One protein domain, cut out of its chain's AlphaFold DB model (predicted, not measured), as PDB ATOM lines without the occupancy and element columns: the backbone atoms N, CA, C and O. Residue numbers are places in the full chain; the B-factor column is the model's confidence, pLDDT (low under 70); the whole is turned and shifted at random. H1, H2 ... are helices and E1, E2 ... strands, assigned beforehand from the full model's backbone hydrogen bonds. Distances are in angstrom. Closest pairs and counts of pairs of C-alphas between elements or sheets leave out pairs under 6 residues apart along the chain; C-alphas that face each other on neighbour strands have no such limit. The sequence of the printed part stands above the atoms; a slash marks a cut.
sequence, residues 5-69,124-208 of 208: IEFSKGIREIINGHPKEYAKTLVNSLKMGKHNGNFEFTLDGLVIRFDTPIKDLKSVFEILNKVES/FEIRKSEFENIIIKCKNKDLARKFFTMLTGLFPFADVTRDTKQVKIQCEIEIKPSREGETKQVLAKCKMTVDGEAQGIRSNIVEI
ATOM      1  N   ILE A   5      39.092 -45.056 -31.039       80.25
ATOM      2  CA  ILE A   5      40.058 -44.004 -30.719       80.25
ATOM      3  C   ILE A   5      39.393 -42.885 -29.912       80.25
ATOM      4  O   ILE A   5      39.951 -42.462 -28.899       80.25
ATOM      5  N   GLU A   6      38.221 -42.407 -30.334       80.31
ATOM      6  CA  GLU A   6      37.473 -41.365 -29.615       80.31
ATOM      7  C   GLU A   6      37.020 -41.851 -28.241       80.31
ATOM      8  O   GLU A   6      37.238 -41.155 -27.247       80.31
ATOM      9  N   PHE A   7      36.461 -43.064 -28.173       84.75
ATOM     10  CA  PHE A   7      36.053 -43.681 -26.915       84.75
ATOM     11  C   PHE A   7      37.236 -43.773 -25.943       84.75
ATOM     12  O   PHE A   7      37.151 -43.302 -24.809       84.75
ATOM     13  N   SER A   8      38.370 -44.313 -26.400       86.62
ATOM     14  CA  SER A   8      39.555 -44.499 -25.562       86.62
ATOM     15  C   SER A   8      40.160 -43.173 -25.096       86.62
ATOM     16  O   SER A   8      40.526 -43.028 -23.928       86.62
ATOM     17  N   LYS A   9      40.227 -42.165 -25.979       88.69
ATOM     18  CA  LYS A   9      40.695 -40.816 -25.622       88.69
ATOM     19  C   LYS A   9      39.797 -40.164 -24.573       88.69
ATOM     20  O   LYS A   9      40.325 -39.638 -23.595       88.69
ATOM     21  N   GLY A  10      38.477 -40.212 -24.762       89.62
ATOM     22  CA  GLY A  10      37.519 -39.624 -23.828       89.62
ATOM     23  C   GLY A  10      37.567 -40.293 -22.452       89.62
ATOM     24  O   GLY A  10      37.696 -39.602 -21.445       89.62
ATOM     25  N   ILE A  11      37.576 -41.632 -22.404       89.50
ATOM     26  CA  ILE A  11      37.751 -42.404 -21.161       89.50
ATOM     27  C   ILE A  11      39.037 -42.022 -20.434       89.50
ATOM     28  O   ILE A  11      39.025 -41.799 -19.224       89.50
ATOM     29  N   ARG A  12      40.153 -41.943 -21.162       90.12
ATOM     30  CA  ARG A  12      41.455 -41.601 -20.585       90.12
ATOM     31  C   ARG A  12      41.440 -40.222 -19.935       90.12
ATOM     32  O   ARG A  12      41.977 -40.063 -18.845       90.12
ATOM     33  N   GLU A  13      40.851 -39.230 -20.593       91.00
ATOM     34  CA  GLU A  13      40.743 -37.872 -20.048       91.00
ATOM     35  C   GLU A  13      39.892 -37.826 -18.777       91.00
ATOM     36  O   GLU A  13      40.285 -37.173 -17.810       91.00
ATOM     37  N   ILE A  14      38.782 -38.575 -18.755       91.88
ATOM     38  CA  ILE A  14      37.934 -38.714 -17.567       91.88
ATOM     39  C   ILE A  14      38.718 -39.363 -16.421       91.88
ATOM     40  O   ILE A  14      38.791 -38.792 -15.338       91.88
ATOM     41  N   ILE A  15      39.352 -40.519 -16.654       89.94
ATOM     42  CA  ILE A  15      40.130 -41.240 -15.630       89.94
ATOM     43  C   ILE A  15      41.273 -40.379 -15.084       89.94
ATOM     44  O   ILE A  15      41.528 -40.384 -13.881       89.94
ATOM     45  N   ASN A  16      41.927 -39.594 -15.938       88.56
ATOM     46  CA  ASN A  16      43.011 -38.707 -15.523       88.56
ATOM     47  C   ASN A  16      42.526 -37.439 -14.796       88.56
ATOM     48  O   ASN A  16      43.364 -36.679 -14.324       88.56
ATOM     49  N   GLY A  17      41.215 -37.187 -14.704       88.56
ATOM     50  CA  GLY A  17      40.664 -36.022 -13.999       88.56
ATOM     51  C   GLY A  17      40.766 -34.703 -14.771       88.56
ATOM     52  O   GLY A  17      40.533 -33.639 -14.207       88.56
ATOM     53  N   HIS A  18      41.118 -34.753 -16.059       87.94
ATOM     54  CA  HIS A  18      41.361 -33.574 -16.892       87.94
ATOM     55  C   HIS A  18      40.556 -33.668 -18.197       87.94
ATOM     56  O   HIS A  18      41.144 -33.889 -19.262       87.94
ATOM     57  N   PRO A  19      39.215 -33.542 -18.134       86.12
ATOM     58  CA  PRO A  19      38.361 -33.683 -19.306       86.12
ATOM     59  C   PRO A  19      38.625 -32.560 -20.317       86.12
ATOM     60  O   PRO A  19      38.500 -31.378 -19.996       86.12
ATOM     61  N   LYS A  20      38.977 -32.924 -21.555       89.12
ATOM     62  CA  LYS A  20      39.087 -31.990 -22.684       89.12
ATOM     63  C   LYS A  20      37.935 -32.238 -23.664       89.12
ATOM     64  O   LYS A  20      36.900 -32.814 -23.329       89.12
ATOM     65  N   GLU A  21      38.094 -31.756 -24.890       88.12
ATOM     66  CA  GLU A  21      37.089 -31.848 -25.950       88.12
ATOM     67  C   GLU A  21      36.693 -33.297 -26.292       88.12
ATOM     68  O   GLU A  21      35.523 -33.565 -26.576       88.12
ATOM     69  N   TYR A  22      37.619 -34.258 -26.189       86.25
ATOM     70  CA  TYR A  22      37.317 -35.669 -26.441       86.25
ATOM     71  C   TYR A  22      36.392 -36.262 -25.374       86.25
ATOM     72  O   TYR A  22      35.446 -36.970 -25.721       86.25
ATOM     73  N   ALA A  23      36.609 -35.945 -24.091       88.88
ATOM     74  CA  ALA A  23      35.695 -36.339 -23.018       88.88
ATOM     75  C   ALA A  23      34.286 -35.753 -23.221       88.88
ATOM     76  O   ALA A  23      33.298 -36.478 -23.109       88.88
ATOM     77  N   LYS A  24      34.185 -34.471 -23.605       88.31
ATOM     78  CA  LYS A  24      32.901 -33.817 -23.918       88.31
ATOM     79  C   LYS A  24      32.181 -34.482 -25.089       88.31
ATOM     80  O   LYS A  24      30.986 -34.758 -25.001       88.31
ATOM     81  N   THR A  25      32.908 -34.773 -26.166       87.94
ATOM     82  CA  THR A  25      32.368 -35.447 -27.357       87.94
ATOM     83  C   THR A  25      31.812 -36.825 -27.001       87.94
ATOM     84  O   THR A  25      30.670 -37.136 -27.341       87.94
ATOM     85  N   LEU A  26      32.575 -37.618 -26.240       88.56
ATOM     86  CA  LEU A  26      32.142 -38.920 -25.732       88.56
ATOM     87  C   LEU A  26      30.862 -38.794 -24.890       88.56
ATOM     88  O   LEU A  26      29.861 -39.428 -25.210       88.56
ATOM     89  N   VAL A  27      30.854 -37.939 -23.865       88.75
ATOM     90  CA  VAL A  27      29.709 -37.778 -22.949       88.75
ATOM     91  C   VAL A  27      28.448 -37.313 -23.675       88.75
ATOM     92  O   VAL A  27      27.366 -37.830 -23.409       88.75
ATOM     93  N   ASN A  28      28.561 -36.374 -24.616       87.75
ATOM     94  CA  ASN A  28      27.406 -35.859 -25.359       87.75
ATOM     95  C   ASN A  28      26.848 -36.851 -26.383       87.75
ATOM     96  O   ASN A  28      25.675 -36.770 -26.737       87.75
ATOM     97  N   SER A  29      27.666 -37.797 -26.842       85.75
ATOM     98  CA  SER A  29      27.225 -38.865 -27.742       85.75
ATOM     99  C   SER A  29      26.543 -40.040 -27.026       85.75
ATOM    100  O   SER A  29      25.961 -40.907 -27.683       85.75
ATOM    101  N   LEU A  30      26.588 -40.074 -25.691       85.56
ATOM    102  CA  LEU A  30      25.971 -41.101 -24.858       85.56
ATOM    103  C   LEU A  30      24.682 -40.582 -24.207       85.56
ATOM    104  O   LEU A  30      24.543 -39.408 -23.870       85.56
ATOM    105  N   LYS A  31      23.720 -41.489 -24.007       86.19
ATOM    106  CA  LYS A  31      22.510 -41.191 -23.227       86.19
ATOM    107  C   LYS A  31      22.834 -41.140 -21.733       86.19
ATOM    108  O   LYS A  31      23.840 -41.678 -21.289       86.19
ATOM    109  N   MET A  32      21.947 -40.555 -20.940       88.81
ATOM    110  CA  MET A  32      22.021 -40.644 -19.479       88.81
ATOM    111  C   MET A  32      22.010 -42.105 -18.998       88.81
ATOM    112  O   MET A  32      21.326 -42.938 -19.596       88.81
ATOM    113  N   GLY A  33      22.737 -42.406 -17.915       89.56
ATOM    114  CA  GLY A  33      22.817 -43.746 -17.326       89.56
ATOM    115  C   GLY A  33      24.182 -44.424 -17.486       89.56
ATOM    116  O   GLY A  33      25.204 -43.756 -17.656       89.56
ATOM    117  N   LYS A  34      24.189 -45.761 -17.383       91.25
ATOM    118  CA  LYS A  34      25.396 -46.601 -17.402       91.25
ATOM    119  C   LYS A  34      25.650 -47.213 -18.776       91.25
ATOM    120  O   LYS A  34      24.742 -47.777 -19.382       91.25
ATOM    121  N   HIS A  35      26.902 -47.163 -19.217       89.00
ATOM    122  CA  HIS A  35      27.370 -47.695 -20.497       89.00
ATOM    123  C   HIS A  35      28.608 -48.549 -20.279       89.00
ATOM    124  O   HIS A  35      29.536 -48.121 -19.599       89.00
ATOM    125  N   ASN A  36      28.637 -49.728 -20.896       85.31
ATOM    126  CA  ASN A  36      29.751 -50.664 -20.788       85.31
ATOM    127  C   ASN A  36      30.475 -50.808 -22.130       85.31
ATOM    128  O   ASN A  36      29.837 -50.941 -23.174       85.31
ATOM    129  N   GLY A  37      31.805 -50.832 -22.087       81.69
ATOM    130  CA  GLY A  37      32.678 -51.139 -23.215       81.69
ATOM    131  C   GLY A  37      33.683 -52.220 -22.827       81.69
ATOM    132  O   GLY A  37      34.441 -52.040 -21.879       81.69
ATOM    133  N   ASN A  38      33.694 -53.333 -23.562       83.81
ATOM    134  CA  ASN A  38      34.595 -54.463 -23.326       83.81
ATOM    135  C   ASN A  38      35.545 -54.622 -24.507       83.81
ATOM    136  O   ASN A  38      35.104 -55.004 -25.579       83.81
ATOM    137  N   PHE A  39      36.827 -54.349 -24.328       84.44
ATOM    138  CA  PHE A  39      37.827 -54.416 -25.386       84.44
ATOM    139  C   PHE A  39      38.791 -55.549 -25.103       84.44
ATOM    140  O   PHE A  39      39.463 -55.538 -24.074       84.44
ATOM    141  N   GLU A  40      38.885 -56.499 -26.017       87.56
ATOM    142  CA  GLU A  40      39.884 -57.549 -25.946       87.56
ATOM    143  C   GLU A  40      40.745 -57.566 -27.206       87.56
ATOM    144  O   GLU A  40      40.253 -57.561 -28.338       87.56
ATOM    145  N   PHE A  41      42.053 -57.578 -26.975       86.69
ATOM    146  CA  PHE A  41      43.082 -57.648 -27.996       86.69
ATOM    147  C   PHE A  41      43.941 -58.868 -27.706       86.69
ATOM    148  O   PHE A  41      44.484 -58.992 -26.609       86.69
ATOM    149  N   THR A  42      44.098 -59.749 -28.687       87.38
ATOM    150  CA  THR A  42      44.971 -60.922 -28.561       87.38
ATOM    151  C   THR A  42      45.960 -60.944 -29.711       87.38
ATOM    152  O   THR A  42      45.542 -60.861 -30.861       87.38
ATOM    153  N   LEU A  43      47.251 -61.082 -29.424       88.44
ATOM    154  CA  LEU A  43      48.297 -61.337 -30.402       88.44
ATOM    155  C   LEU A  43      48.855 -62.751 -30.255       88.44
ATOM    156  O   LEU A  43      49.596 -63.080 -29.328       88.44
ATOM    157  N   ASP A  44      48.529 -63.553 -31.256       84.75
ATOM    158  CA  ASP A  44      48.910 -64.942 -31.423       84.75
ATOM    159  C   ASP A  44      49.846 -65.069 -32.634       84.75
ATOM    160  O   ASP A  44      49.434 -65.086 -33.798       84.75
ATOM    161  N   GLY A  45      51.154 -65.043 -32.365       86.81
ATOM    162  CA  GLY A  45      52.184 -65.044 -33.401       86.81
ATOM    163  C   GLY A  45      52.137 -63.794 -34.289       86.81
ATOM    164  O   GLY A  45      52.639 -62.742 -33.901       86.81
ATOM    165  N   LEU A  46      51.588 -63.944 -35.497       82.19
ATOM    166  CA  LEU A  46      51.414 -62.881 -36.501       82.19
ATOM    167  C   LEU A  46      49.969 -62.373 -36.595       82.19
ATOM    168  O   LEU A  46      49.668 -61.544 -37.452       82.19
ATOM    169  N   VAL A  47      49.070 -62.907 -35.770       81.56
ATOM    170  CA  VAL A  47      47.630 -62.672 -35.862       81.56
ATOM    171  C   VAL A  47      47.162 -61.859 -34.667       81.56
ATOM    172  O   VAL A  47      47.336 -62.271 -33.524       81.56
ATOM    173  N   ILE A  48      46.530 -60.721 -34.936       81.38
ATOM    174  CA  ILE A  48      45.896 -59.853 -33.948       81.38
ATOM    175  C   ILE A  48      44.386 -60.037 -34.055       81.38
ATOM    176  O   ILE A  48      43.804 -59.818 -35.116       81.38
ATOM    177  N   ARG A  49      43.744 -60.430 -32.960       81.12
ATOM    178  CA  ARG A  49      42.292 -60.602 -32.864       81.12
ATOM    179  C   ARG A  49      41.686 -59.499 -32.011       81.12
ATOM    180  O   ARG A  49      42.262 -59.116 -30.990       81.12
ATOM    181  N   PHE A  50      40.521 -59.033 -32.439       75.62
ATOM    182  CA  PHE A  50      39.720 -58.014 -31.776       75.62
ATOM    183  C   PHE A  50      38.444 -58.684 -31.330       75.62
ATOM    184  O   PHE A  50      37.676 -59.132 -32.176       75.62
ATOM    185  N   ASP A  51      38.207 -58.707 -30.028       71.50
ATOM    186  CA  ASP A  51      36.918 -59.082 -29.473       71.50
ATOM    187  C   ASP A  51      36.354 -57.867 -28.735       71.50
ATOM    188  O   ASP A  51      36.502 -57.681 -27.529       71.50
ATOM    189  N   THR A  52      35.843 -56.923 -29.527       60.41
ATOM    190  CA  THR A  52      35.308 -55.650 -29.032       60.41
ATOM    191  C   THR A  52      33.894 -55.452 -29.570       60.41
ATOM    192  O   THR A  52      33.590 -55.923 -30.668       60.41
ATOM    193  N   PRO A  53      33.025 -54.687 -28.887       45.47
ATOM    194  CA  PRO A  53      31.660 -54.438 -29.322       45.47
ATOM    195  C   PRO A  53      31.650 -53.444 -30.501       45.47
ATOM    196  O   PRO A  53      30.598 -53.161 -31.077       45.47
ATOM    197  N   ILE A  54      32.815 -52.877 -30.850       46.62
ATOM    198  CA  ILE A  54      32.990 -51.884 -31.899       46.62
ATOM    199  C   ILE A  54      33.150 -52.618 -33.231       46.62
ATOM    200  O   ILE A  54      34.209 -53.134 -33.573       46.62
ATOM    201  N   LYS A  55      32.068 -52.613 -34.016       52.28
ATOM    202  CA  LYS A  55      31.988 -53.169 -35.379       52.28
ATOM    203  C   LYS A  55      32.707 -52.320 -36.441       52.28
ATOM    204  O   LYS A  55      32.536 -52.580 -37.639       52.28
ATOM    205  N   ASP A  56      33.442 -51.293 -36.022       59.03
ATOM    206  CA  ASP A  56      33.891 -50.201 -36.879       59.03
ATOM    207  C   ASP A  56      35.325 -50.404 -37.385       59.03
ATOM    208  O   ASP A  56      36.313 -50.039 -36.742       59.03
ATOM    209  N   LEU A  57      35.416 -50.966 -38.591       60.25
ATOM    210  CA  LEU A  57      36.655 -51.114 -39.354       60.25
ATOM    211  C   LEU A  57      37.399 -49.778 -39.534       60.25
ATOM    212  O   LEU A  57      38.619 -49.787 -39.669       60.25
ATOM    213  N   LYS A  58      36.708 -48.627 -39.474       66.00
ATOM    214  CA  LYS A  58      37.332 -47.300 -39.578       66.00
ATOM    215  C   LYS A  58      38.421 -47.092 -38.530       66.00
ATOM    216  O   LYS A  58      39.506 -46.628 -38.864       66.00
ATOM    217  N   SER A  59      38.167 -47.499 -37.286       68.06
ATOM    218  CA  SER A  59      39.154 -47.373 -36.207       68.06
ATOM    219  C   SER A  59      40.402 -48.210 -36.484       68.06
ATOM    220  O   SER A  59      41.516 -47.767 -36.223       68.06
ATOM    221  N   VAL A  60      40.229 -49.408 -37.054       72.44
ATOM    222  CA  VAL A  60      41.346 -50.269 -37.462       72.44
ATOM    223  C   VAL A  60      42.179 -49.580 -38.546       72.44
ATOM    224  O   VAL A  60      43.402 -49.533 -38.427       72.44
ATOM    225  N   PHE A  61      41.541 -48.967 -39.550       70.06
ATOM    226  CA  PHE A  61      42.248 -48.225 -40.602       70.06
ATOM    227  C   PHE A  61      42.982 -46.993 -40.085       70.06
ATOM    228  O   PHE A  61      44.126 -46.762 -40.463       70.06
ATOM    229  N   GLU A  62      42.368 -46.217 -39.195       70.69
ATOM    230  CA  GLU A  62      43.016 -45.049 -38.593       70.69
ATOM    231  C   GLU A  62      44.281 -45.424 -37.807       70.69
ATOM    232  O   GLU A  62      45.225 -44.634 -37.745       70.69
ATOM    233  N   ILE A  63      44.320 -46.620 -37.214       75.69
ATOM    234  CA  ILE A  63      45.515 -47.140 -36.540       75.69
ATOM    235  C   ILE A  63      46.532 -47.640 -37.569       75.69
ATOM    236  O   ILE A  63      47.710 -47.313 -37.440       75.69
ATOM    237  N   LEU A  64      46.099 -48.362 -38.610       72.31
ATOM    238  CA  LEU A  64      46.984 -48.829 -39.689       72.31
ATOM    239  C   LEU A  64      47.717 -47.661 -40.354       72.31
ATOM    240  O   LEU A  64      48.934 -47.707 -40.496       72.31
ATOM    241  N   ASN A  65      46.999 -46.572 -40.632       67.88
ATOM    242  CA  ASN A  65      47.548 -45.344 -41.213       67.88
ATOM    243  C   ASN A  65      48.596 -44.643 -40.334       67.88
ATOM    244  O   ASN A  65      49.285 -43.751 -40.814       67.88
ATOM    245  N   LYS A  66      48.691 -44.980 -39.042       72.00
ATOM    246  CA  LYS A  66      49.731 -44.454 -38.143       72.00
ATOM    247  C   LYS A  66      50.944 -45.367 -38.047       72.00
ATOM    248  O   LYS A  66      52.011 -44.900 -37.663       72.00
ATOM    249  N   VAL A  67      50.768 -46.657 -38.321       71.81
ATOM    250  CA  VAL A  67      51.860 -47.636 -38.283       71.81
ATOM    251  C   VAL A  67      52.730 -47.520 -39.538       71.81
ATOM    252  O   VAL A  67      53.919 -47.815 -39.463       71.81
ATOM    253  N   GLU A  68      52.173 -47.042 -40.655       65.06
ATOM    254  CA  GLU A  68      52.820 -47.045 -41.971       65.06
ATOM    255  C   GLU A  68      52.631 -45.719 -42.733       65.06
ATOM    256  O   GLU A  68      51.595 -45.066 -42.588       65.06
ATOM    257  N   SER A  69      53.620 -45.308 -43.548       51.78
ATOM    258  CA  SER A  69      53.516 -44.072 -44.348       51.78
ATOM    259  C   SER A  69      52.495 -44.234 -45.477       51.78
ATOM    260  O   SER A  69      52.337 -45.305 -46.062       51.78
ATOM    261  N   PHE A 124      49.472 -56.534 -44.477       69.69
ATOM    262  CA  PHE A 124      48.333 -56.868 -43.611       69.69
ATOM    263  C   PHE A 124      47.177 -57.509 -44.386       69.69
ATOM    264  O   PHE A 124      46.740 -57.022 -45.424       69.69
ATOM    265  N   GLU A 125      46.607 -58.556 -43.815       70.31
ATOM    266  CA  GLU A 125      45.388 -59.202 -44.283       70.31
ATOM    267  C   GLU A 125      44.340 -59.077 -43.173       70.31
ATOM    268  O   GLU A 125      44.500 -59.649 -42.094       70.31
ATOM    269  N   ILE A 126      43.292 -58.282 -43.392       69.88
ATOM    270  CA  ILE A 126      42.254 -58.031 -42.387       69.88
ATOM    271  C   ILE A 126      41.036 -58.859 -42.754       69.88
ATOM    272  O   ILE A 126      40.524 -58.744 -43.859       69.88
ATOM    273  N   ARG A 127      40.528 -59.656 -41.824       65.50
ATOM    274  CA  ARG A 127      39.305 -60.438 -41.983       65.50
ATOM    275  C   ARG A 127      38.299 -60.008 -40.924       65.50
ATOM    276  O   ARG A 127      38.622 -59.950 -39.746       65.50
ATOM    277  N   LYS A 128      37.069 -59.721 -41.324       60.50
ATOM    278  CA  LYS A 128      35.920 -59.545 -40.437       60.50
ATOM    279  C   LYS A 128      35.023 -60.761 -40.616       60.50
ATOM    280  O   LYS A 128      34.542 -61.008 -41.723       60.50
ATOM    281  N   SER A 129      34.844 -61.520 -39.544       51.03
ATOM    282  CA  SER A 129      33.960 -62.681 -39.493       51.03
ATOM    283  C   SER A 129      32.699 -62.303 -38.718       51.03
ATOM    284  O   SER A 129      32.743 -61.472 -37.812       51.03
ATOM    285  N   GLU A 130      31.563 -62.906 -39.060       43.50
ATOM    286  CA  GLU A 130      30.346 -62.806 -38.241       43.50
ATOM    287  C   GLU A 130      30.523 -63.460 -36.857       43.50
ATOM    288  O   GLU A 130      29.809 -63.104 -35.921       43.50
ATOM    289  N   PHE A 131      31.505 -64.361 -36.716       41.28
ATOM    290  CA  PHE A 131      31.807 -65.109 -35.490       41.28
ATOM    291  C   PHE A 131      33.052 -64.599 -34.748       41.28
ATOM    292  O   PHE A 131      33.119 -64.691 -33.527       41.28
ATOM    293  N   GLU A 132      34.034 -64.049 -35.472       47.09
ATOM    294  CA  GLU A 132      35.253 -63.448 -34.914       47.09
ATOM    295  C   GLU A 132      35.282 -61.962 -35.309       47.09
ATOM    296  O   GLU A 132      35.511 -61.623 -36.472       47.09
ATOM    297  N   ASN A 133      34.999 -61.085 -34.337       66.50
ATOM    298  CA  ASN A 133      34.655 -59.672 -34.536       66.50
ATOM    299  C   ASN A 133      35.554 -58.952 -35.568       66.50
ATOM    300  O   ASN A 133      35.022 -58.417 -36.540       66.50
ATOM    301  N   ILE A 134      36.887 -58.961 -35.416       71.50
ATOM    302  CA  ILE A 134      37.870 -58.597 -36.464       71.50
ATOM    303  C   ILE A 134      39.159 -59.415 -36.236       71.50
ATOM    304  O   ILE A 134      39.554 -59.664 -35.098       71.50
ATOM    305  N   ILE A 135      39.847 -59.804 -37.307       73.81
ATOM    306  CA  ILE A 135      41.141 -60.494 -37.311       73.81
ATOM    307  C   ILE A 135      42.082 -59.740 -38.246       73.81
ATOM    308  O   ILE A 135      41.705 -59.378 -39.355       73.81
ATOM    309  N   ILE A 136      43.321 -59.530 -37.830       76.44
ATOM    310  CA  ILE A 136      44.373 -58.936 -38.649       76.44
ATOM    311  C   ILE A 136      45.548 -59.897 -38.661       76.44
ATOM    312  O   ILE A 136      46.099 -60.225 -37.617       76.44
ATOM    313  N   LYS A 137      45.958 -60.337 -39.840       78.81
ATOM    314  CA  LYS A 137      47.156 -61.139 -40.039       78.81
ATOM    315  C   LYS A 137      48.241 -60.263 -40.641       78.81
ATOM    316  O   LYS A 137      48.051 -59.644 -41.682       78.81
ATOM    317  N   CYS A 138      49.383 -60.214 -39.980       80.12
ATOM    318  CA  CYS A 138      50.535 -59.439 -40.411       80.12
ATOM    319  C   CYS A 138      51.527 -60.333 -41.159       80.12
ATOM    320  O   CYS A 138      51.654 -61.524 -40.870       80.12
ATOM    321  N   LYS A 139      52.287 -59.757 -42.087       79.69
ATOM    322  CA  LYS A 139      53.321 -60.491 -42.831       79.69
ATOM    323  C   LYS A 139      54.572 -60.797 -42.008       79.69
ATOM    324  O   LYS A 139      55.251 -61.784 -42.275       79.69
ATOM    325  N   ASN A 140      54.885 -59.969 -41.009       83.94
ATOM    326  CA  ASN A 140      56.019 -60.185 -40.111       83.94
ATOM    327  C   ASN A 140      55.682 -59.842 -38.648       83.94
ATOM    328  O   ASN A 140      54.679 -59.187 -38.354       83.94
ATOM    329  N   LYS A 141      56.530 -60.330 -37.728       86.06
ATOM    330  CA  LYS A 141      56.311 -60.230 -36.275       86.06
ATOM    331  C   LYS A 141      56.406 -58.795 -35.766       86.06
ATOM    332  O   LYS A 141      55.654 -58.437 -34.867       86.06
ATOM    333  N   ASP A 142      57.285 -57.985 -36.343       85.94
ATOM    334  CA  ASP A 142      57.501 -56.609 -35.894       85.94
ATOM    335  C   ASP A 142      56.293 -55.728 -36.203       85.94
ATOM    336  O   ASP A 142      55.878 -54.943 -35.357       85.94
ATOM    337  N   LEU A 143      55.669 -55.906 -37.367       82.69
ATOM    338  CA  LEU A 143      54.418 -55.237 -37.724       82.69
ATOM    339  C   LEU A 143      53.269 -55.662 -36.819       82.69
ATOM    340  O   LEU A 143      52.543 -54.805 -36.313       82.69
ATOM    341  N   ALA A 144      53.143 -56.968 -36.567       84.69
ATOM    342  CA  ALA A 144      52.139 -57.477 -35.641       84.69
ATOM    343  C   ALA A 144      52.304 -56.838 -34.257       84.69
ATOM    344  O   ALA A 144      51.340 -56.371 -33.649       84.69
ATOM    345  N   ARG A 145      53.550 -56.737 -33.787       88.25
ATOM    346  CA  ARG A 145      53.863 -56.122 -32.500       88.25
ATOM    347  C   ARG A 145      53.620 -54.622 -32.490       88.25
ATOM    348  O   ARG A 145      52.946 -54.162 -31.581       88.25
ATOM    349  N   LYS A 146      54.066 -53.870 -33.499       86.38
ATOM    350  CA  LYS A 146      53.788 -52.428 -33.614       86.38
ATOM    351  C   LYS A 146      52.289 -52.141 -33.574       86.38
ATOM    352  O   LYS A 146      51.857 -51.257 -32.839       86.38
ATOM    353  N   PHE A 147      51.497 -52.906 -34.324       85.50
ATOM    354  CA  PHE A 147      50.049 -52.730 -34.355       85.50
ATOM    355  C   PHE A 147      49.402 -53.059 -33.004       85.50
ATOM    356  O   PHE A 147      48.614 -52.268 -32.488       85.50
ATOM    357  N   PHE A 148      49.785 -54.185 -32.395       87.69
ATOM    358  CA  PHE A 148      49.326 -54.557 -31.058       87.69
ATOM    359  C   PHE A 148      49.686 -53.494 -30.011       87.69
ATOM    360  O   PHE A 148      48.819 -53.059 -29.263       87.69
ATOM    361  N   THR A 149      50.925 -52.997 -30.013       85.62
ATOM    362  CA  THR A 149      51.384 -51.943 -29.100       85.62
ATOM    363  C   THR A 149      50.628 -50.626 -29.300       85.62
ATOM    364  O   THR A 149      50.305 -49.947 -28.327       85.62
ATOM    365  N   MET A 150      50.298 -50.257 -30.543       84.56
ATOM    366  CA  MET A 150      49.483 -49.069 -30.818       84.56
ATOM    367  C   MET A 150      48.063 -49.201 -30.259       84.56
ATOM    368  O   MET A 150      47.529 -48.226 -29.730       84.56
ATOM    369  N   LEU A 151      47.465 -50.394 -30.334       82.69
ATOM    370  CA  LEU A 151      46.149 -50.666 -29.749       82.69
ATOM    371  C   LEU A 151      46.170 -50.585 -28.231       82.69
ATOM    372  O   LEU A 151      45.341 -49.891 -27.646       82.69
ATOM    373  N   THR A 152      47.124 -51.261 -27.594       82.88
ATOM    374  CA  THR A 152      47.264 -51.218 -26.136       82.88
ATOM    375  C   THR A 152      47.567 -49.797 -25.666       82.88
ATOM    376  O   THR A 152      47.020 -49.354 -24.662       82.88
ATOM    377  N   GLY A 153      48.342 -49.028 -26.441       81.19
ATOM    378  CA  GLY A 153      48.650 -47.622 -26.175       81.19
ATOM    379  C   GLY A 153      47.445 -46.672 -26.230       81.19
ATOM    380  O   GLY A 153      47.514 -45.571 -25.677       81.19
ATOM    381  N   LEU A 154      46.315 -47.079 -26.827       82.06
ATOM    382  CA  LEU A 154      45.061 -46.324 -26.701       82.06
ATOM    383  C   LEU A 154      44.588 -46.271 -25.244       82.06
ATOM    384  O   LEU A 154      43.972 -45.281 -24.840       82.06
ATOM    385  N   PHE A 155      44.942 -47.286 -24.458       81.19
ATOM    386  CA  PHE A 155      44.635 -47.430 -23.044       81.19
ATOM    387  C   PHE A 155      45.942 -47.401 -22.231       81.19
ATOM    388  O   PHE A 155      46.383 -48.428 -21.729       81.19
ATOM    389  N   PRO A 156      46.589 -46.230 -22.072       68.06
ATOM    390  CA  PRO A 156      47.953 -46.117 -21.534       68.06
ATOM    391  C   PRO A 156      48.089 -46.482 -20.050       68.06
ATOM    392  O   PRO A 156      49.186 -46.474 -19.510       68.06
ATOM    393  N   PHE A 157      46.980 -46.782 -19.378       74.12
ATOM    394  CA  PHE A 157      46.989 -47.398 -18.056       74.12
ATOM    395  C   PHE A 157      47.241 -48.914 -18.110       74.12
ATOM    396  O   PHE A 157      47.253 -49.546 -17.057       74.12
ATOM    397  N   ALA A 158      47.439 -49.477 -19.309       72.94
ATOM    398  CA  ALA A 158      47.883 -50.838 -19.542       72.94
ATOM    399  C   ALA A 158      49.386 -51.006 -19.388       72.94
ATOM    400  O   ALA A 158      50.148 -50.524 -20.221       72.94
ATOM    401  N   ASP A 159      49.792 -51.714 -18.334       75.12
ATOM    402  CA  ASP A 159      51.170 -52.168 -18.180       75.12
ATOM    403  C   ASP A 159      51.371 -53.404 -19.062       75.12
ATOM    404  O   ASP A 159      50.927 -54.508 -18.741       75.12
ATOM    405  N   VAL A 160      51.923 -53.176 -20.253       81.31
ATOM    406  CA  VAL A 160      52.149 -54.205 -21.270       81.31
ATOM    407  C   VAL A 160      53.642 -54.345 -21.518       81.31
ATOM    408  O   VAL A 160      54.355 -53.363 -21.721       81.31
ATOM    409  N   THR A 161      54.118 -55.583 -21.535       84.75
ATOM    410  CA  THR A 161      55.513 -55.912 -21.827       84.75
ATOM    411  C   THR A 161      55.650 -56.388 -23.272       84.75
ATOM    412  O   THR A 161      54.667 -56.584 -23.994       84.75
ATOM    413  N   ARG A 162      56.890 -56.596 -23.733       82.62
ATOM    414  CA  ARG A 162      57.161 -57.126 -25.081       82.62
ATOM    415  C   ARG A 162      56.508 -58.494 -25.318       82.62
ATOM    416  O   ARG A 162      56.134 -58.795 -26.453       82.62
ATOM    417  N   ASP A 163      56.376 -59.291 -24.262       86.88
ATOM    418  CA  ASP A 163      55.883 -60.665 -24.327       86.88
ATOM    419  C   ASP A 163      54.368 -60.773 -24.149       86.88
ATOM    420  O   ASP A 163      53.817 -61.859 -24.330       86.88
ATOM    421  N   THR A 164      53.689 -59.654 -23.872       90.00
ATOM    422  CA  THR A 164      52.239 -59.615 -23.694       90.00
ATOM    423  C   THR A 164      51.506 -60.165 -24.912       90.00
ATOM    424  O   THR A 164      51.702 -59.715 -26.047       90.00
ATOM    425  N   LYS A 165      50.629 -61.144 -24.689       90.88
ATOM    426  CA  LYS A 165      49.846 -61.808 -25.740       90.88
ATOM    427  C   LYS A 165      48.396 -61.373 -25.731       90.88
ATOM    428  O   LYS A 165      47.765 -61.418 -26.777       90.88
ATOM    429  N   GLN A 166      47.859 -60.946 -24.600       91.06
ATOM    430  CA  GLN A 166      46.454 -60.598 -24.480       91.06
ATOM    431  C   GLN A 166      46.255 -59.423 -23.531       91.06
ATOM    432  O   GLN A 166      46.858 -59.357 -22.464       91.06
ATOM    433  N   VAL A 167      45.354 -58.520 -23.905       90.00
ATOM    434  CA  VAL A 167      44.894 -57.419 -23.058       90.00
ATOM    435  C   VAL A 167      43.375 -57.364 -23.125       90.00
ATOM    436  O   VAL A 167      42.805 -57.253 -24.209       90.00
ATOM    437  N   LYS A 168      42.723 -57.430 -21.962       90.44
ATOM    438  CA  LYS A 168      41.279 -57.242 -21.799       90.44
ATOM    439  C   LYS A 168      41.019 -56.009 -20.948       90.44
ATOM    440  O   LYS A 168      41.590 -55.864 -19.869       90.44
ATOM    441  N   ILE A 169      40.137 -55.140 -21.418       88.62
ATOM    442  CA  ILE A 169      39.798 -53.870 -20.783       88.62
ATOM    443  C   ILE A 169      38.285 -53.768 -20.711       88.62
ATOM    444  O   ILE A 169      37.597 -53.811 -21.724       88.62
ATOM    445  N   GLN A 170      37.766 -53.616 -19.503       90.25
ATOM    446  CA  GLN A 170      36.343 -53.448 -19.241       90.25
ATOM    447  C   GLN A 170      36.143 -52.055 -18.670       90.25
ATOM    448  O   GLN A 170      36.596 -51.785 -17.561       90.25
ATOM    449  N   CYS A 171      35.497 -51.173 -19.421       89.94
ATOM    450  CA  CYS A 171      35.210 -49.809 -19.007       89.94
ATOM    451  C   CYS A 171      33.707 -49.611 -18.799       89.94
ATOM    452  O   CYS A 171      32.904 -49.972 -19.653       89.94
ATOM    453  N   GLU A 172      33.348 -48.990 -17.684       91.75
ATOM    454  CA  GLU A 172      32.011 -48.511 -17.355       91.75
ATOM    455  C   GLU A 172      32.044 -46.979 -17.325       91.75
ATOM    456  O   GLU A 172      32.936 -46.385 -16.712       91.75
ATOM    457  N   ILE A 173      31.080 -46.344 -17.988       92.19
ATOM    458  CA  ILE A 173      30.805 -44.908 -17.889       92.19
ATOM    459  C   ILE A 173      29.409 -44.745 -17.313       92.19
ATOM    460  O   ILE A 173      28.437 -45.217 -17.899       92.19
ATOM    461  N   GLU A 174      29.299 -44.032 -16.203       94.31
ATOM    462  CA  GLU A 174      28.036 -43.618 -15.615       94.31
ATOM    463  C   GLU A 174      27.901 -42.100 -15.722       94.31
ATOM    464  O   GLU A 174      28.676 -41.347 -15.130       94.31
ATOM    465  N   ILE A 175      26.904 -41.653 -16.482       92.75
ATOM    466  CA  ILE A 175      26.527 -40.242 -16.573       92.75
ATOM    467  C   ILE A 175      25.352 -40.044 -15.620       92.75
ATOM    468  O   ILE A 175      24.276 -40.614 -15.835       92.75
ATOM    469  N   LYS A 176      25.563 -39.266 -14.557       89.12
ATOM    470  CA  LYS A 176      24.547 -38.998 -13.536       89.12
ATOM    471  C   LYS A 176      23.672 -37.806 -13.920       89.12
ATOM    472  O   LYS A 176      24.187 -36.851 -14.501       89.12
ATOM    473  N   PRO A 177      22.367 -37.844 -13.597       78.69
ATOM    474  CA  PRO A 177      21.453 -36.750 -13.901       78.69
ATOM    475  C   PRO A 177      21.920 -35.436 -13.263       78.69
ATOM    476  O   PRO A 177      22.196 -35.392 -12.067       78.69
ATOM    477  N   SER A 178      21.976 -34.383 -14.078       78.06
ATOM    478  CA  SER A 178      22.108 -32.981 -13.665       78.06
ATOM    479  C   SER A 178      20.852 -32.214 -14.091       78.06
ATOM    480  O   SER A 178      20.068 -32.712 -14.910       78.06
ATOM    481  N   ARG A 179      20.606 -31.029 -13.517       76.00
ATOM    482  CA  ARG A 179      19.503 -30.180 -13.994       76.00
ATOM    483  C   ARG A 179      19.829 -29.657 -15.395       76.00
ATOM    484  O   ARG A 179      20.992 -29.594 -15.794       76.00
ATOM    485  N   GLU A 180      18.804 -29.285 -16.157       68.94
ATOM    486  CA  GLU A 180      19.003 -28.675 -17.476       68.94
ATOM    487  C   GLU A 180      19.918 -27.443 -17.370       68.94
ATOM    488  O   GLU A 180      19.648 -26.527 -16.597       68.94
ATOM    489  N   GLY A 181      21.015 -27.442 -18.135       66.81
ATOM    490  CA  GLY A 181      22.014 -26.368 -18.137       66.81
ATOM    491  C   GLY A 181      23.164 -26.521 -17.129       66.81
ATOM    492  O   GLY A 181      24.100 -25.727 -17.185       66.81
ATOM    493  N   GLU A 182      23.144 -27.532 -16.255       75.75
ATOM    494  CA  GLU A 182      24.241 -27.826 -15.321       75.75
ATOM    495  C   GLU A 182      25.267 -28.806 -15.913       75.75
ATOM    496  O   GLU A 182      24.936 -29.665 -16.739       75.75
ATOM    497  N   THR A 183      26.516 -28.708 -15.444       82.62
ATOM    498  CA  THR A 183      27.581 -29.671 -15.749       82.62
ATOM    499  C   THR A 183      27.156 -31.081 -15.337       82.62
ATOM    500  O   THR A 183      26.555 -31.306 -14.284       82.62
ATOM    501  N   LYS A 184      27.434 -32.062 -16.196       87.06
ATOM    502  CA  LYS A 184      27.101 -33.466 -15.948       87.06
ATOM    503  C   LYS A 184      28.171 -34.065 -15.048       87.06
ATOM    504  O   LYS A 184      29.360 -33.969 -15.349       87.06
ATOM    505  N   GLN A 185      27.766 -34.762 -13.987       91.06
ATOM    506  CA  GLN A 185      28.704 -35.584 -13.227       91.06
ATOM    507  C   GLN A 185      28.907 -36.919 -13.949       91.06
ATOM    508  O   GLN A 185      27.956 -37.676 -14.168       91.06
ATOM    509  N   VAL A 186      30.154 -37.219 -14.303       92.44
ATOM    510  CA  VAL A 186      30.535 -38.420 -15.049       92.44
ATOM    511  C   VAL A 186      31.516 -39.241 -14.224       92.44
ATOM    512  O   VAL A 186      32.575 -38.753 -13.836       92.44
ATOM    513  N   LEU A 187      31.165 -40.501 -13.968       93.31
ATOM    514  CA  LEU A 187      32.035 -41.507 -13.366       93.31
ATOM    515  C   LEU A 187      32.526 -42.444 -14.472       93.31
ATOM    516  O   LEU A 187      31.714 -43.058 -15.157       93.31
ATOM    517  N   ALA A 188      33.842 -42.596 -14.622       92.81
ATOM    518  CA  ALA A 188      34.415 -43.668 -15.431       92.81
ATOM    519  C   ALA A 188      35.188 -44.646 -14.553       92.81
ATOM    520  O   ALA A 188      35.917 -44.241 -13.644       92.81
ATOM    521  N   LYS A 189      35.067 -45.936 -14.856       93.25
ATOM    522  CA  LYS A 189      35.796 -47.024 -14.204       93.25
ATOM    523  C   LYS A 189      36.278 -48.007 -15.257       93.25
ATOM    524  O   LYS A 189      35.457 -48.586 -15.951       93.25
ATOM    525  N   CYS A 190      37.580 -48.255 -15.341       91.50
ATOM    526  CA  CYS A 190      38.143 -49.301 -16.189       91.50
ATOM    527  C   CYS A 190      38.867 -50.356 -15.347       91.50
ATOM    528  O   CYS A 190      39.684 -50.033 -14.484       91.50
ATOM    529  N   LYS A 191      38.567 -51.626 -15.609       91.75
ATOM    530  CA  LYS A 191      39.271 -52.804 -15.100       91.75
ATOM    531  C   LYS A 191      40.093 -53.405 -16.227       91.75
ATOM    532  O   LYS A 191      39.633 -53.448 -17.368       91.75
ATOM    533  N   MET A 192      41.274 -53.908 -15.894       88.81
ATOM    534  CA  MET A 192      42.173 -54.471 -16.885       88.81
ATOM    535  C   MET A 192      42.771 -55.808 -16.467       88.81
ATOM    536  O   MET A 192      43.107 -56.032 -15.300       88.81
ATOM    537  N   THR A 193      42.937 -56.663 -17.467       91.44
ATOM    538  CA  THR A 193      43.572 -57.966 -17.363       91.44
ATOM    539  C   THR A 193      44.586 -58.113 -18.493       91.44
ATOM    540  O   THR A 193      44.246 -57.879 -19.651       91.44
ATOM    541  N   VAL A 194      45.816 -58.495 -18.165       90.38
ATOM    542  CA  VAL A 194      46.905 -58.733 -19.122       90.38
ATOM    543  C   VAL A 194      47.329 -60.183 -18.979       90.38
ATOM    544  O   VAL A 194      47.580 -60.628 -17.865       90.38
ATOM    545  N   ASP A 195      47.317 -60.937 -20.078       91.50
ATOM    546  CA  ASP A 195      47.626 -62.376 -20.101       91.50
ATOM    547  C   ASP A 195      46.857 -63.207 -19.048       91.50
ATOM    548  O   ASP A 195      47.339 -64.210 -18.533       91.50
ATOM    549  N   GLY A 196      45.627 -62.788 -18.726       88.38
ATOM    550  CA  GLY A 196      44.777 -63.426 -17.712       88.38
ATOM    551  C   GLY A 196      44.963 -62.896 -16.285       88.38
ATOM    552  O   GLY A 196      44.105 -63.137 -15.436       88.38
ATOM    553  N   GLU A 197      45.995 -62.096 -16.022       88.62
ATOM    554  CA  GLU A 197      46.277 -61.526 -14.705       88.62
ATOM    555  C   GLU A 197      45.652 -60.141 -14.526       88.62
ATOM    556  O   GLU A 197      45.744 -59.265 -15.389       88.62
ATOM    557  N   ALA A 198      44.982 -59.924 -13.391       86.00
ATOM    558  CA  ALA A 198      44.367 -58.640 -13.082       86.00
ATOM    559  C   ALA A 198      45.438 -57.589 -12.756       86.00
ATOM    560  O   ALA A 198      46.140 -57.701 -11.758       86.00
ATOM    561  N   GLN A 199      45.493 -56.529 -13.557       80.94
ATOM    562  CA  GLN A 199      46.463 -55.437 -13.402       80.94
ATOM    563  C   GLN A 199      45.905 -54.251 -12.588       80.94
ATOM    564  O   GLN A 199      46.608 -53.289 -12.284       80.94
ATOM    565  N   GLY A 200      44.620 -54.305 -12.220       78.44
ATOM    566  CA  GLY A 200      43.974 -53.351 -11.319       78.44
ATOM    567  C   GLY A 200      42.753 -52.646 -11.909       78.44
ATOM    568  O   GLY A 200      42.254 -52.974 -12.990       78.44
ATOM    569  N   ILE A 201      42.243 -51.684 -11.139       85.62
ATOM    570  CA  ILE A 201      41.091 -50.847 -11.483       85.62
ATOM    571  C   ILE A 201      41.540 -49.383 -11.447       85.62
ATOM    572  O   ILE A 201      42.236 -48.957 -10.524       85.62
ATOM    573  N   ARG A 202      41.141 -48.609 -12.457       87.25
ATOM    574  CA  ARG A 202      41.292 -47.151 -12.509       87.25
ATOM    575  C   ARG A 202      39.908 -46.524 -12.577       87.25
ATOM    576  O   ARG A 202      39.077 -46.971 -13.362       87.25
ATOM    577  N   SER A 203      39.651 -45.507 -11.765       90.56
ATOM    578  CA  SER A 203      38.357 -44.826 -11.749       90.56
ATOM    579  C   SER A 203      38.494 -43.369 -11.363       90.56
ATOM    580  O   SER A 203      39.348 -43.043 -10.539       90.56
ATOM    581  N   ASN A 204      37.626 -42.521 -11.906       92.19
ATOM    582  CA  ASN A 204      37.557 -41.117 -11.526       92.19
ATOM    583  C   ASN A 204      36.156 -40.538 -11.755       92.19
ATOM    584  O   ASN A 204      35.402 -41.050 -12.588       92.19
ATOM    585  N   ILE A 205      35.826 -39.481 -11.013       90.88
ATOM    586  CA  ILE A 205      34.583 -38.716 -11.132       90.88
ATOM    587  C   ILE A 205      34.953 -37.286 -11.509       90.88
ATOM    588  O   ILE A 205      35.755 -36.654 -10.828       90.88
ATOM    589  N   VAL A 206      34.348 -36.777 -12.577       91.88
ATOM    590  CA  VAL A 206      34.593 -35.425 -13.093       91.88
ATOM    591  C   VAL A 206      33.281 -34.743 -13.458       91.88
ATOM    592  O   VAL A 206      32.266 -35.403 -13.687       91.88
ATOM    593  N   GLU A 207      33.316 -33.417 -13.533       89.25
ATOM    594  CA  GLU A 207      32.226 -32.594 -14.057       89.25
ATOM    595  C   GLU A 207      32.540 -32.204 -15.506       89.25
ATOM    596  O   GLU A 207      33.657 -31.767 -15.801       89.25
ATOM    597  N   ILE A 208      31.586 -32.422 -16.418       86.19
ATOM    598  CA  ILE A 208      31.735 -32.210 -17.871       86.19
ATOM    599  C   ILE A 208      30.590 -31.373 -18.426       86.19
ATOM    600  O   ILE A 208      29.422 -31.652 -18.070       86.19
TER     601      ILE A 208
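Overview. This is residues 5 to 69 and 124 to 208 of the 208 residues of an uncharacterized protein of Candidatus Woesearchaeota archaeon (UniProt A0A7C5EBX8). One long, twisted sheet of seven strands makes a wall, with four helices over one face and the other face bare. The long strands E1, E5, E6 and E7 run along the length, the short E2, E4 and E3 continue the sheet beside one end of E1, and the helices sit as two pairs, H1 with H2 and H3 with H4. The 150 printed residues hold, in chain order, H1, H2, E1, E2, H3, E3, E4, H4, E5, E6 and E7; the sheet's order is E3, E4, E2, E1, E5, E6, E7, antiparallel throughout. The class is mixed, helices and strands, in two layers, helices on one face of a sheet. The whole is compact, with a radius of gyration of the C-alphas of 16.3 A, yet elongated in outline, spanning 53 by 31 by 29 A.

Along the chain. H1 is residues 5 to 15, from C-alpha 5 at (40.058, -44.004, -30.719), and H2 is 21 to 29. E1, residues 33 to 44, is 36.5 A long; E2 is 47 to 51 and H3 is 57 to 67. After the cut come E3, 124 to 128, E4, 134 to 138, and H4, 141 to 153, 17.9 A long. E5, 166 to 176, is 32.7 A, E6, 185 to 194, 30.0 A, and E7, 197 to 207, 32.2 A, ending at C-alpha 207 (32.226, -32.594, -14.057).

Arrangement. E3 and E7 are the edge strands. E1 and E5 have N 37 and O 171 at 2.8 A. E5, E6 and E7 form a meander, each strand the antiparallel neighbour of the one before, with N 170 and O 191 at 2.8 A and N 190 and O 202 at 2.8 A. In the hairpin E1 and E2, N 42 and O 49 are 3.0 A apart; between E4 and E2, N 48 and O 136 are 2.8 A apart; in the hairpin E3 and E4, N 125 and O 137 are 2.8 A apart. H1 lies over E5 and E6 at a height over the sheet of 9.3 A and runs across the strands, at 75 degrees to E5 on the local plane. H2 is on the sheet and touches H1, about perpendicular at 75 degrees, the closest C-alphas being those of Gly 10 and Ala 23, 3.8 A. H4, on the same face as H1 at a height of 8.6 A, runs along the strands, at 7 degrees to E2 on the local plane. H3, on that face too, touches H4 residues 146 to 151 at a steep tilt of 66 degrees, opposite ways; the closest C-alphas are those of Val 67 and Phe 147, 6.7 A. Every O i to N i+4 pair is within hydrogen-bond range in H1, H2 and H4, and 6 of 7 in H3.

Size, cuts and confidence. The C-alphas farthest apart, of Asn 140 and Arg 179, are 54.0 A apart. Residues 70 to 123 are not printed; C-alphas 69 and 124 are 13.8 A apart across the cut. The link H4 to E5 is long. Mean pLDDT of the printed part is 81.1; 23 residues are under 70, among them 52 to 59 and 126 to 133.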